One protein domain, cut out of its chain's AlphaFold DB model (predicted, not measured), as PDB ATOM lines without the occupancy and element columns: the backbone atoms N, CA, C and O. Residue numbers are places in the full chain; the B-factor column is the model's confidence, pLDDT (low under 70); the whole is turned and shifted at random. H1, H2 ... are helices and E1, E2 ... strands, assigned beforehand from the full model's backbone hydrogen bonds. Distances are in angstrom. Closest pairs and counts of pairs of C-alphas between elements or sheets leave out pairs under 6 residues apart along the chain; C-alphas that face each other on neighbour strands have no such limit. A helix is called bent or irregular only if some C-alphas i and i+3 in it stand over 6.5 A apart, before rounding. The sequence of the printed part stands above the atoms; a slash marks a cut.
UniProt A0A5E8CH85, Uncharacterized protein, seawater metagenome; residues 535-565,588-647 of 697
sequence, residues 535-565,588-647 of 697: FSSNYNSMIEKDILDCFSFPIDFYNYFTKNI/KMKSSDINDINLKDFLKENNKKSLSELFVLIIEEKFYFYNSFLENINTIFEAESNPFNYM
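What this domain is: This is residues 535 to 565 and 588 to 647 of the 697 residues of an uncharacterized protein of seawater metagenome (UniProt A0A5E8CH85). Look first at a helical hairpin in the middle, H5 running one way and H6 folding back beside it, with the short H1 and then H2 gathered near the hairpin's turn at one end of the long axis. H3 crosses H5 on one side, H4 sits off on the opposite side without touching any helix, and residues 637 to 647 fold back as a tail after H6. You have 91 printed residues with six named helices and one named strand, in the order H1, H2, E1, H3, H4, H5, H6, and the class is mostly helix. The whole is compact, with a radius of gyration of the C-alphas of 13.4 A and spans of 38 by 29 by 22 A.

How they stand to each other: Start with H1, residues 535 to 538, which touches H5, residues 611 to 621; their closest C-alphas, those of Phe 535 and Glu 620, are 5.6 A apart. H5 is the hub, touching three helices. Next comes H2, residues 542 to 550, close to H1 but not clearly touching, with the C-alphas of Ser 536 and Lys 545 closest at 5.8 A. E1, residues 552 to 554, pairs with no named strand. H3, residues 555 to 563, touches H5 at a steep tilt of 69 degrees, only just short of about perpendicular, and they run opposite ways; the closest C-alphas are those of Phe 561 and Ser 612, at 6.2 A. H4, residues 600 to 605, is apart from H5. H5 and H6, residues 623 to 636, form a hairpin, opposite ways at a shallow tilt of 17 degrees; H6 touches H5 with residues 624 to 629 alone, and the closest C-alphas are those of Ile 618 and Tyr 626, at 6.1 A. H2 is close to H6 but not clearly touching, with the C-alphas of Leu 548 and Phe 623 closest at 7.7 A. In the backbones of H3, H4 and H5 every O i to N i+4 pair is within hydrogen-bond range; H6 has 7 of 10, H2 has 2 of 5 with 3 of 6 O i to N i+3 pairs, and H1 is too short for an O i to N i+4 pair.

Where its parts are: Find C-alpha 535 at (-4.370, -139.266, -101.460), where H1 begins. H2 measures 14.2 A from first to last C-alpha and is irregular, with C-alphas 546 and 549 7.5 A apart; H3 measures 11.3 A. Find C-alpha 611 at (0.278, -138.703, -82.502), where H5 begins its 15.0 A. H6, 20.7 A long, is irregular, with C-alphas 624 and 627 7.2 A apart, and ends at C-alpha 636, (10.043, -140.626, -78.113).

The domain as a whole: The two C-alphas farthest apart, those of Met 542 and Glu 640, are 39.9 A apart. Residues 566 to 587 are not printed, and C-alphas 565 and 588 are 18.1 A apart across the cut. Of the links that are printed whole, each is tight. After the cut, residues 588 to 599 hold no named element. The mean pLDDT of the printed part is 90.0, and no printed residue is under 70.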
ATOM      1  N   PHE A 535      -3.566-140.361-102.017       93.69
ATOM      2  CA  PHE A 535      -4.370-139.266-101.460       93.69
ATOM      3  C   PHE A 535      -4.331-137.996-102.313       93.69
ATOM      4  O   PHE A 535      -4.599-136.905-101.821       93.69
ATOM      5  N   SER A 536      -4.000-138.101-103.601       91.94
ATOM      6  CA  SER A 536      -3.809-136.937-104.480       91.94
ATOM      7  C   SER A 536      -5.023-136.005-104.579       91.94
ATOM      8  O   SER A 536      -4.856-134.803-104.803       91.94
ATOM      9  N   SER A 537      -6.234-136.513-104.332       93.88
ATOM     10  CA  SER A 537      -7.464-135.718-104.228       93.88
ATOM     11  C   SER A 537      -7.480-134.728-103.060       93.88
ATOM     12  O   SER A 537      -8.182-133.725-103.146       93.88
ATOM     13  N   ASN A 538      -6.725-134.988-101.992       95.38
ATOM     14  CA  ASN A 538      -6.723-134.177-100.770       95.38
ATOM     15  C   ASN A 538      -5.781-132.968-100.864       95.38
ATOM     16  O   ASN A 538      -5.847-132.051-100.048       95.38
ATOM     17  N   TYR A 539      -4.899-132.956-101.862       92.38
ATOM     18  CA  TYR A 539      -3.950-131.874-102.081       92.38
ATOM     19  C   TYR A 539      -4.548-130.821-103.013       92.38
ATOM     20  O   TYR A 539      -5.314-131.135-103.924       92.38
ATOM     21  N   ASN A 540      -4.187-129.554-102.815       89.06
ATOM     22  CA  ASN A 540      -4.684-128.442-103.637       89.06
ATOM     23  C   ASN A 540      -3.602-127.858-104.549       89.06
ATOM     24  O   ASN A 540      -3.909-127.421-105.658       89.06
ATOM     25  N   SER A 541      -2.338-127.864-104.118       91.75
ATOM     26  CA  SER A 541      -1.234-127.356-104.932       91.75
ATOM     27  C   SER A 541      -0.938-128.303-106.090       91.75
ATOM     28  O   SER A 541      -0.760-129.506-105.897       91.75
ATOM     29  N   MET A 542      -0.826-127.751-107.298       89.50
ATOM     30  CA  MET A 542      -0.433-128.518-108.483       89.50
ATOM     31  C   MET A 542       0.964-129.129-108.314       89.50
ATOM     32  O   MET A 542       1.145-130.311-108.573       89.50
ATOM     33  N   ILE A 543       1.913-128.361-107.761       91.00
ATOM     34  CA  ILE A 543       3.278-128.840-107.501       91.00
ATOM     35  C   ILE A 543       3.265-130.029-106.539       91.00
ATOM     36  O   ILE A 543       4.030-130.964-106.738       91.00
ATOM     37  N   GLU A 544       2.414-130.000-105.506       92.25
ATOM     38  CA  GLU A 544       2.298-131.118-104.563       92.25
ATOM     39  C   GLU A 544       1.816-132.367-105.302       92.25
ATOM     40  O   GLU A 544       2.507-133.381-105.280       92.25
ATOM     41  N   LYS A 545       0.700-132.268-106.038       92.00
ATOM     42  CA  LYS A 545       0.130-133.388-106.810       92.00
ATOM     43  C   LYS A 545       1.119-134.012-107.792       92.00
ATOM     44  O   LYS A 545       1.157-135.236-107.918       92.00
ATOM     45  N   ASP A 546       1.919-133.187-108.460       91.81
ATOM     46  CA  ASP A 546       2.876-133.635-109.473       91.81
ATOM     47  C   ASP A 546       4.006-134.497-108.885       91.81
ATOM     48  O   ASP A 546       4.594-135.306-109.604       91.81
ATOM     49  N   ILE A 547       4.292-134.367-107.581       92.69
ATOM     50  CA  ILE A 547       5.418-135.051-106.929       92.69
ATOM     51  C   ILE A 547       5.020-136.050-105.840       92.69
ATOM     52  O   ILE A 547       5.906-136.749-105.354       92.69
ATOM     53  N   LEU A 548       3.742-136.160-105.452       92.31
ATOM     54  CA  LEU A 548       3.294-137.106-104.409       92.31
ATOM     55  C   LEU A 548       3.800-138.530-104.661       92.31
ATOM     56  O   LEU A 548       4.195-139.233-103.732       92.31
ATOM     57  N   ASP A 549       3.852-138.929-105.932       90.19
ATOM     58  CA  ASP A 549       4.290-140.263-106.325       90.19
ATOM     59  C   ASP A 549       5.802-140.521-106.146       90.19
ATOM     60  O   ASP A 549       6.273-141.659-106.240       90.19
ATOM     61  N   CYS A 550       6.581-139.486-105.835       91.00
ATOM     62  CA  CYS A 550       7.997-139.608-105.484       91.00
ATOM     63  C   CYS A 550       8.206-140.075-104.032       91.00
ATOM     64  O   CYS A 550       9.294-140.538-103.690       91.00
ATOM     65  N   PHE A 551       7.175-139.992-103.186       91.12
ATOM     66  CA  PHE A 551       7.252-140.284-101.755       91.12
ATOM     67  C   PHE A 551       6.418-141.519-101.402       91.12
ATOM     68  O   PHE A 551       5.473-141.879-102.106       91.12
ATOM     69  N   SER A 552       6.736-142.176-100.282       91.81
ATOM     70  CA  SER A 552       5.961-143.330 -99.811       91.81
ATOM     71  C   SER A 552       5.917-143.458 -98.292       91.81
ATOM     72  O   SER A 552       6.810-142.967 -97.603       91.81
ATOM     73  N   PHE A 553       4.896-144.143 -97.783       93.31
ATOM     74  CA  PHE A 553       4.645-144.356 -96.356       93.31
ATOM     75  C   PHE A 553       4.318-145.836 -96.058       93.31
ATOM     76  O   PHE A 553       3.844-146.543 -96.953       93.31
ATOM     77  N   PRO A 554       4.553-146.335 -94.826       94.19
ATOM     78  CA  PRO A 554       4.297-147.725 -94.454       94.19
ATOM     79  C   PRO A 554       2.791-147.978 -94.331       94.19
ATOM     80  O   PRO A 554       2.140-147.553 -93.370       94.19
ATOM     81  N   ILE A 555       2.227-148.696 -95.303       93.00
ATOM     82  CA  ILE A 555       0.776-148.920 -95.387       93.00
ATOM     83  C   ILE A 555       0.256-149.767 -94.219       93.00
ATOM     84  O   ILE A 555      -0.878-149.593 -93.782       93.00
ATOM     85  N   ASP A 556       1.100-150.634 -93.662       93.88
ATOM     86  CA  ASP A 556       0.761-151.512 -92.542       93.88
ATOM     87  C   ASP A 556       0.485-150.693 -91.261       93.88
ATOM     88  O   ASP A 556      -0.500-150.949 -90.565       93.88
ATOM     89  N   PHE A 557       1.275-149.645 -90.982       95.88
ATOM     90  CA  PHE A 557       0.991-148.714 -89.877       95.88
ATOM     91  C   PHE A 557      -0.218-147.836 -90.154       95.88
ATOM     92  O   PHE A 557      -1.053-147.661 -89.267       95.88
ATOM     93  N   TYR A 558      -0.357-147.323 -91.376       96.06
ATOM     94  CA  TYR A 558      -1.537-146.550 -91.755       96.06
ATOM     95  C   TYR A 558      -2.831-147.361 -91.547       96.06
ATOM     96  O   TYR A 558      -3.762-146.892 -90.893       96.06
ATOM     97  N   ASN A 559      -2.870-148.614 -92.011       95.75
ATOM     98  CA  ASN A 559      -4.001-149.525 -91.812       95.75
ATOM     99  C   ASN A 559      -4.226-149.869 -90.332       95.75
ATOM    100  O   ASN A 559      -5.372-150.028 -89.904       95.75
ATOM    101  N   TYR A 560      -3.164-149.962 -89.529       97.50
ATOM    102  CA  TYR A 560      -3.302-150.159 -88.089       97.50
ATOM    103  C   TYR A 560      -3.950-148.952 -87.400       97.50
ATOM    104  O   TYR A 560      -4.875-149.123 -86.606       97.50
ATOM    105  N   PHE A 561      -3.502-147.733 -87.699       97.62
ATOM    106  CA  PHE A 561      -4.035-146.531 -87.056       97.62
ATOM    107  C   PHE A 561      -5.453-146.188 -87.510       97.62
ATOM    108  O   PHE A 561      -6.258-145.771 -86.684       97.62
ATOM    109  N   THR A 562      -5.783-146.419 -88.782       97.06
ATOM    110  CA  THR A 562      -7.104-146.074 -89.337       97.06
ATOM    111  C   THR A 562      -8.149-147.174 -89.163       97.06
ATOM    112  O   THR A 562      -9.319-146.879 -88.939       97.06
ATOM    113  N   LYS A 563      -7.752-148.450 -89.263       96.69
ATOM    114  CA  LYS A 563      -8.680-149.598 -89.325       96.69
ATOM    115  C   LYS A 563      -8.410-150.668 -88.267       96.69
ATOM    116  O   LYS A 563      -9.121-151.668 -88.221       96.69
ATOM    117  N   ASN A 564      -7.380-150.501 -87.433       96.12
ATOM    118  CA  ASN A 564      -6.932-151.503 -86.458       96.12
ATOM    119  C   ASN A 564      -6.583-152.868 -87.088       96.12
ATOM    120  O   ASN A 564      -6.691-153.917 -86.446       96.12
ATOM    121  N   ILE A 565      -6.162-152.865 -88.357       95.44
ATOM    122  CA  ILE A 565      -5.777-154.077 -89.086       95.44
ATOM    123  C   ILE A 565      -4.323-154.417 -88.757       95.44
ATOM    124  O   ILE A 565      -3.428-153.584 -88.882       95.44
ATOM    125  N   LYS A 588      -2.364-142.440 -77.506       93.12
ATOM    126  CA  LYS A 588      -2.567-141.771 -76.209       93.12
ATOM    127  C   LYS A 588      -1.749-140.487 -76.067       93.12
ATOM    128  O   LYS A 588      -2.179-139.580 -75.361       93.12
ATOM    129  N   MET A 589      -0.581-140.424 -76.704       92.06
ATOM    130  CA  MET A 589       0.284-139.238 -76.712       92.06
ATOM    131  C   MET A 589      -0.318-138.135 -77.575       92.06
ATOM    132  O   MET A 589      -0.902-138.422 -78.621       92.06
ATOM    133  N   LYS A 590      -0.165-136.883 -77.147       88.94
ATOM    134  CA  LYS A 590      -0.694-135.708 -77.846       88.94
ATOM    135  C   LYS A 590       0.368-135.104 -78.753       88.94
ATOM    136  O   LYS A 590       1.561-135.206 -78.493       88.94
ATOM    137  N   SER A 591      -0.065-134.394 -79.786       84.00
ATOM    138  CA  SER A 591       0.822-133.593 -80.644       84.00
ATOM    139  C   SER A 591       1.642-132.546 -79.878       84.00
ATOM    140  O   SER A 591       2.748-132.227 -80.300       84.00
ATOM    141  N   SER A 592       1.165-132.073 -78.719       79.06
ATOM    142  CA  SER A 592       1.931-131.200 -77.815       79.06
ATOM    143  C   SER A 592       3.188-131.845 -77.222       79.06
ATOM    144  O   SER A 592       4.033-131.128 -76.697       79.06
ATOM    145  N   ASP A 593       3.301-133.173 -77.278       80.19
ATOM    146  CA  ASP A 593       4.461-133.909 -76.768       80.19
ATOM    147  C   ASP A 593       5.646-133.865 -77.757       80.19
ATOM    148  O   ASP A 593       6.754-134.267 -77.410       80.19
ATOM    149  N   ILE A 594       5.428-133.357 -78.980       82.56
ATOM    150  CA  ILE A 594       6.472-133.097 -79.975       82.56
ATOM    151  C   ILE A 594       6.958-131.650 -79.840       82.56
ATOM    152  O   ILE A 594       6.167-130.708 -79.909       82.56
ATOM    153  N   ASN A 595       8.275-131.463 -79.726       78.44
ATOM    154  CA  ASN A 595       8.911-130.146 -79.745       78.44
ATOM    155  C   ASN A 595       9.750-129.970 -81.017       78.44
ATOM    156  O   ASN A 595      10.976-130.056 -80.979       78.44
ATOM    157  N   ASP A 596       9.072-129.716 -82.137       78.44
ATOM    158  CA  ASP A 596       9.711-129.447 -83.425       78.44
ATOM    159  C   ASP A 596       9.390-128.033 -83.906       78.44
ATOM    160  O   ASP A 596       8.227-127.648 -84.064       78.44
ATOM    161  N   ILE A 597      10.439-127.256 -84.175       73.88
ATOM    162  CA  ILE A 597      10.314-125.895 -84.689       73.88
ATOM    163  C   ILE A 597       9.694-125.858 -86.092       73.88
ATOM    164  O   ILE A 597       8.951-124.926 -86.391       73.88
ATOM    165  N   ASN A 598       9.937-126.880 -86.918       75.94
ATOM    166  CA  ASN A 598       9.424-126.988 -88.285       75.94
ATOM    167  C   ASN A 598       7.934-127.338 -88.313       75.94
ATOM    168  O   ASN A 598       7.229-126.971 -89.250       75.94
ATOM    169  N   LEU A 599       7.445-128.022 -87.276       80.88
ATOM    170  CA  LEU A 599       6.039-128.396 -87.144       80.88
ATOM    171  C   LEU A 599       5.263-127.453 -86.223       80.88
ATOM    172  O   LEU A 599       4.068-127.644 -86.052       80.88
ATOM    173  N   LYS A 600       5.895-126.440 -85.621       81.62
ATOM    174  CA  LYS A 600       5.323-125.664 -84.510       81.62
ATOM    175  C   LYS A 600       3.920-125.119 -84.785       81.62
ATOM    176  O   LYS A 600       3.026-125.304 -83.960       81.62
ATOM    177  N   ASP A 601       3.721-124.463 -85.925       84.69
ATOM    178  CA  ASP A 601       2.420-123.882 -86.275       84.69
ATOM    179  C   ASP A 601       1.388-124.980 -86.576       84.69
ATOM    180  O   ASP A 601       0.276-124.951 -86.051       84.69
ATOM    181  N   PHE A 602       1.798-126.023 -87.302       85.62
ATOM    182  CA  PHE A 602       0.959-127.183 -87.605       85.62
ATOM    183  C   PHE A 602       0.541-127.969 -86.346       85.62
ATOM    184  O   PHE A 602      -0.619-128.360 -86.203       85.62
ATOM    185  N   LEU A 603       1.458-128.163 -85.393       84.62
ATOM    186  CA  LEU A 603       1.201-128.792 -84.096       84.62
ATOM    187  C   LEU A 603       0.290-127.925 -83.235       84.62
ATOM    188  O   LEU A 603      -0.564-128.457 -82.533       84.62
ATOM    189  N   LYS A 604       0.432-126.595 -83.298       84.88
ATOM    190  CA  LYS A 604      -0.444-125.666 -82.577       84.88
ATOM    191  C   LYS A 604      -1.889-125.774 -83.067       84.88
ATOM    192  O   LYS A 604      -2.796-125.818 -82.238       84.88
ATOM    193  N   GLU A 605      -2.096-125.859 -84.379       86.81
ATOM    194  CA  GLU A 605      -3.418-126.063 -84.989       86.81
ATOM    195  C   GLU A 605      -4.017-127.438 -84.651       86.81
ATOM    196  O   GLU A 605      -5.229-127.572 -84.502       86.81
ATOM    197  N   ASN A 606      -3.166-128.450 -84.460       87.12
ATOM    198  CA  ASN A 606      -3.567-129.837 -84.216       87.12
ATOM    199  C   ASN A 606      -3.282-130.312 -82.781       87.12
ATOM    200  O   ASN A 606      -3.180-131.515 -82.542       87.12
ATOM    201  N   ASN A 607      -3.180-129.396 -81.814       83.75
ATOM    202  CA  ASN A 607      -2.690-129.660 -80.449       83.75
ATOM    203  C   ASN A 607      -3.526-130.672 -79.634       83.75
ATOM    204  O   ASN A 607      -3.074-131.186 -78.610       83.75
ATOM    205  N   LYS A 608      -4.763-130.945 -80.066       85.19
ATOM    206  CA  LYS A 608      -5.673-131.923 -79.452       85.19
ATOM    207  C   LYS A 608      -5.591-133.316 -80.074       85.19
ATOM    208  O   LYS A 608      -6.080-134.253 -79.451       85.19
ATOM    209  N   LYS A 609      -5.013-133.449 -81.272       91.88
ATOM    210  CA  LYS A 609      -4.876-134.740 -81.953       91.88
ATOM    211  C   LYS A 609      -3.822-135.595 -81.253       91.88
ATOM    212  O   LYS A 609      -2.792-135.091 -80.795       91.88
ATOM    213  N   SER A 610      -4.076-136.893 -81.191       94.94
ATOM    214  CA  SER A 610      -3.068-137.882 -80.832       94.94
ATOM    215  C   SER A 610      -1.962-137.942 -81.886       94.94
ATOM    216  O   SER A 610      -2.161-137.550 -83.039       94.94
ATOM    217  N   LEU A 611      -0.801-138.493 -81.532       93.94
ATOM    218  CA  LEU A 611       0.278-138.703 -82.502       93.94
ATOM    219  C   LEU A 611      -0.120-139.668 -83.624       93.94
ATOM    220  O   LEU A 611       0.336-139.506 -84.752       93.94
ATOM    221  N   SER A 612      -1.002-140.633 -83.348       95.56
ATOM    222  CA  SER A 612      -1.545-141.514 -84.389       95.56
ATOM    223  C   SER A 612      -2.457-140.785 -85.382       95.56
ATOM    224  O   SER A 612      -2.345-141.001 -86.585       95.56
ATOM    225  N   GLU A 613      -3.313-139.876 -84.908       96.19
ATOM    226  CA  GLU A 613      -4.165-139.055 -85.778       96.19
ATOM    227  C   GLU A 613      -3.333-138.031 -86.552       96.19
ATOM    228  O   GLU A 613      -3.633-137.735 -87.705       96.19
ATOM    229  N   LEU A 614      -2.268-137.510 -85.933       94.88
ATOM    230  CA  LEU A 614      -1.317-136.625 -86.593       94.88
ATOM    231  C   LEU A 614      -0.567-137.351 -87.718       94.88
ATOM    232  O   LEU A 614      -0.442-136.802 -88.806       94.88
ATOM    233  N   PHE A 615      -0.123-138.591 -87.487       95.56
ATOM    234  CA  PHE A 615       0.498-139.433 -88.513       95.56
ATOM    235  C   PHE A 615      -0.429-139.649 -89.718       95.56
ATOM    236  O   PHE A 615      -0.001-139.480 -90.857       95.56
ATOM    237  N   VAL A 616      -1.703-139.976 -89.470       97.12
ATOM    238  CA  VAL A 616      -2.714-140.146 -90.530       97.12
ATOM    239  C   VAL A 616      -2.920-138.839 -91.296       97.12
ATOM    240  O   VAL A 616      -2.821-138.840 -92.518       97.12
ATOM    241  N   LEU A 617      -3.101-137.716 -90.597       95.75
ATOM    242  CA  LEU A 617      -3.268-136.398 -91.220       95.75
ATOM    243  C   LEU A 617      -2.065-136.010 -92.094       95.75
ATOM    244  O   LEU A 617      -2.226-135.474 -93.189       95.75
ATOM    245  N   ILE A 618      -0.849-136.284 -91.618       94.88
ATOM    246  CA  ILE A 618       0.377-136.030 -92.377       94.88
ATOM    247  C   ILE A 618       0.395-136.846 -93.667       94.88
ATOM    248  O   ILE A 618       0.742-136.315 -94.719       94.88
ATOM    249  N   ILE A 619      -0.014-138.111 -93.610       95.25
ATOM    250  CA  ILE A 619      -0.110-138.961 -94.797       95.25
ATOM    251  C   ILE A 619      -1.160-138.444 -95.783       95.25
ATOM    252  O   ILE A 619      -0.880-138.305 -96.975       95.25
ATOM    253  N   GLU A 620      -2.351-138.134 -95.288       95.50
ATOM    254  CA  GLU A 620      -3.494-137.805 -96.135       95.50
ATOM    255  C   GLU A 620      -3.427-136.395 -96.728       95.50
ATOM    256  O   GLU A 620      -3.951-136.187 -97.819       95.50
ATOM    257  N   GLU A 621      -2.793-135.434 -96.047       94.38
ATOM    258  CA  GLU A 621      -2.903-134.010 -96.404       94.38
ATOM    259  C   GLU A 621      -1.582-133.224 -96.370       94.38
ATOM    260  O   GLU A 621      -1.527-132.097 -96.877       94.38
ATOM    261  N   LYS A 622      -0.524-133.745 -95.729       93.19
ATOM    262  CA  LYS A 622       0.709-132.986 -95.442       93.19
ATOM    263  C   LYS A 622       1.981-133.823 -95.596       93.19
ATOM    264  O   LYS A 622       2.838-133.792 -94.713       93.19
ATOM    265  N   PHE A 623       2.141-134.534 -96.719       92.56
ATOM    266  CA  PHE A 623       3.268-135.464 -96.927       92.56
ATOM    267  C   PHE A 623       4.647-134.859 -96.613       92.56
ATOM    268  O   PHE A 623       5.541-135.548 -96.132       92.56
ATOM    269  N   TYR A 624       4.819-133.557 -96.843       91.25
ATOM    270  CA  TYR A 624       6.067-132.834 -96.620       91.25
ATOM    271  C   TYR A 624       6.481-132.716 -95.142       91.25
ATOM    272  O   TYR A 624       7.628-132.387 -94.861       91.25
ATOM    273  N   PHE A 625       5.587-133.014 -94.195       92.25
ATOM    274  CA  PHE A 625       5.906-133.118 -92.768       92.25
ATOM    275  C   PHE A 625       6.285-134.534 -92.324       92.25
ATOM    276  O   PHE A 625       6.653-134.731 -91.167       92.25
ATOM    277  N   TYR A 626       6.213-135.525 -93.216       92.69
ATOM    278  CA  TYR A 626       6.413-136.930 -92.871       92.69
ATOM    279  C   TYR A 626       7.803-137.219 -92.299       92.69
ATOM    280  O   TYR A 626       7.908-137.831 -91.238       92.69
ATOM    281  N   ASN A 627       8.863-136.732 -92.948       89.25
ATOM    282  CA  ASN A 627      10.227-136.962 -92.474       89.25
ATOM    283  C   ASN A 627      10.472-136.311 -91.106       89.25
ATOM    284  O   ASN A 627      10.917-136.996 -90.188       89.25
ATOM    285  N   SER A 628      10.085-135.042 -90.930       89.12
ATOM    286  CA  SER A 628      10.181-134.360 -89.632       89.12
ATOM    287  C   SER A 628       9.377-135.086 -88.553       89.12
ATOM    288  O   SER A 628       9.855-135.272 -87.438       89.12
ATOM    289  N   PHE A 629       8.178-135.582 -88.865       90.50
ATOM    290  CA  PHE A 629       7.415-136.393 -87.915       90.50
ATOM    291  C   PHE A 629       8.191-137.643 -87.486       90.50
ATOM    292  O   PHE A 629       8.311-137.892 -86.287       90.50
ATOM    293  N   LEU A 630       8.764-138.395 -88.433       89.88
ATOM    294  CA  LEU A 630       9.573-139.571 -88.111       89.88
ATOM    295  C   LEU A 630      10.786-139.223 -87.245       89.88
ATOM    296  O   LEU A 630      11.047-139.946 -86.288       89.88
ATOM    297  N   GLU A 631      11.497-138.126 -87.533       87.88
ATOM    298  CA  GLU A 631      12.624-137.650 -86.717       87.88
ATOM    299  C   GLU A 631      12.221-137.463 -85.251       87.88
ATOM    300  O   GLU A 631      12.910-137.947 -84.351       87.88
ATOM    301  N   ASN A 632      11.061-136.849 -85.011       87.38
ATOM    302  CA  ASN A 632      10.539-136.660 -83.661       87.38
ATOM    303  C   ASN A 632      10.140-137.977 -82.994       87.38
ATOM    304  O   ASN A 632      10.387-138.141 -81.799       87.38
ATOM    305  N   ILE A 633       9.586-138.945 -83.733       88.19
ATOM    306  CA  ILE A 633       9.269-140.262 -83.163       88.19
ATOM    307  C   ILE A 633      10.524-140.953 -82.608       88.19
ATOM    308  O   ILE A 633      10.449-141.600 -81.562       88.19
ATOM    309  N   ASN A 634      11.691-140.747 -83.223       86.12
ATOM    310  CA  ASN A 634      12.954-141.310 -82.724       86.12
ATOM    311  C   ASN A 634      13.427-140.679 -81.410       86.12
ATOM    312  O   ASN A 634      14.283-141.245 -80.742       86.12
ATOM    313  N   THR A 635      12.880-139.523 -81.026       85.81
ATOM    314  CA  THR A 635      13.132-138.922 -79.706       85.81
ATOM    315  C   THR A 635      12.196-139.471 -78.623       85.81
ATOM    316  O   THR A 635      12.491-139.352 -77.436       85.81
ATOM    317  N   ILE A 636      11.077-140.096 -79.018       86.88
ATOM    318  CA  ILE A 636      10.043-140.626 -78.113       86.88
ATOM    319  C   ILE A 636      10.332-142.070 -77.688       86.88
ATOM    320  O   ILE A 636       9.987-142.471 -76.570       86.88
ATOM    321  N   PHE A 637      10.906-142.866 -78.588       87.69
ATOM    322  CA  PHE A 637      11.275-144.253 -78.330       87.69
ATOM    323  C   PHE A 637      12.790-144.411 -78.316       87.69
ATOM    324  O   PHE A 637      13.486-143.833 -79.145       87.69
ATOM    325  N   GLU A 638      13.294-145.252 -77.415       85.69
ATOM    326  CA  GLU A 638      14.685-145.700 -77.474       85.69
ATOM    327  C   GLU A 638      14.929-146.466 -78.778       85.69
ATOM    328  O   GLU A 638      14.036-147.174 -79.250       85.69
ATOM    329  N   ALA A 639      16.137-146.359 -79.337       81.94
ATOM    330  CA  ALA A 639      16.471-146.929 -80.644       81.94
ATOM    331  C   ALA A 639      16.099-148.419 -80.764       81.94
ATOM    332  O   ALA A 639      15.502-148.806 -81.767       81.94
ATOM    333  N   GLU A 640      16.356-149.213 -79.714       80.50
ATOM    334  CA  GLU A 640      16.083-150.659 -79.645       80.50
ATOM    335  C   GLU A 640      14.599-151.021 -79.497       80.50
ATOM    336  O   GLU A 640      14.198-152.163 -79.715       80.50
ATOM    337  N   SER A 641      13.760-150.053 -79.130       82.69
ATOM    338  CA  SER A 641      12.327-150.252 -78.903       82.69
ATOM    339  C   SER A 641      11.456-149.469 -79.884       82.69
ATOM    340  O   SER A 641      10.231-149.527 -79.801       82.69
ATOM    341  N   ASN A 642      12.051-148.735 -80.822       89.25
ATOM    342  CA  ASN A 642      11.306-147.881 -81.728       89.25
ATOM    343  C   ASN A 642      10.585-148.710 -82.805       89.25
ATOM    344  O   ASN A 642      11.249-149.294 -83.666       89.25
ATOM    345  N   PRO A 643       9.238-148.729 -82.842       92.31
ATOM    346  CA  PRO A 643       8.509-149.524 -83.828       92.31
ATOM    347  C   PRO A 643       8.829-149.132 -85.281       92.31
ATOM    348  O   PRO A 643       8.718-149.971 -86.172       92.31
ATOM    349  N   PHE A 644       9.286-147.899 -85.530       91.69
ATOM    350  CA  PHE A 644       9.688-147.427 -86.858       91.69
ATOM    351  C   PHE A 644      11.083-147.911 -87.290       91.69
ATOM    352  O   PHE A 644      11.376-147.891 -88.480       91.69
ATOM    353  N   ASN A 645      11.913-148.418 -86.374       89.81
ATOM    354  CA  ASN A 645      13.193-149.054 -86.720       89.81
ATOM    355  C   ASN A 645      13.026-150.558 -87.016       89.81
ATOM    356  O   ASN A 645      13.823-151.146 -87.748       89.81
ATOM    357  N   TYR A 646      11.959-151.183 -86.503       92.06
ATOM    358  CA  TYR A 646      11.711-152.630 -86.581       92.06
ATOM    359  C   TYR A 646      10.445-152.987 -87.379       92.06
ATOM    360  O   TYR A 646       9.679-153.870 -86.999       92.06
ATOM    361  N   MET A 647      10.227-152.308 -88.512       93.69
ATOM    362  CA  MET A 647       9.085-152.512 -89.420       93.69
ATOM    363  C   MET A 647       9.195-153.814 -90.235       93.69
ATOM    364  O   MET A 647       9.362-153.811 -91.460       93.69
TER     365      MET A 647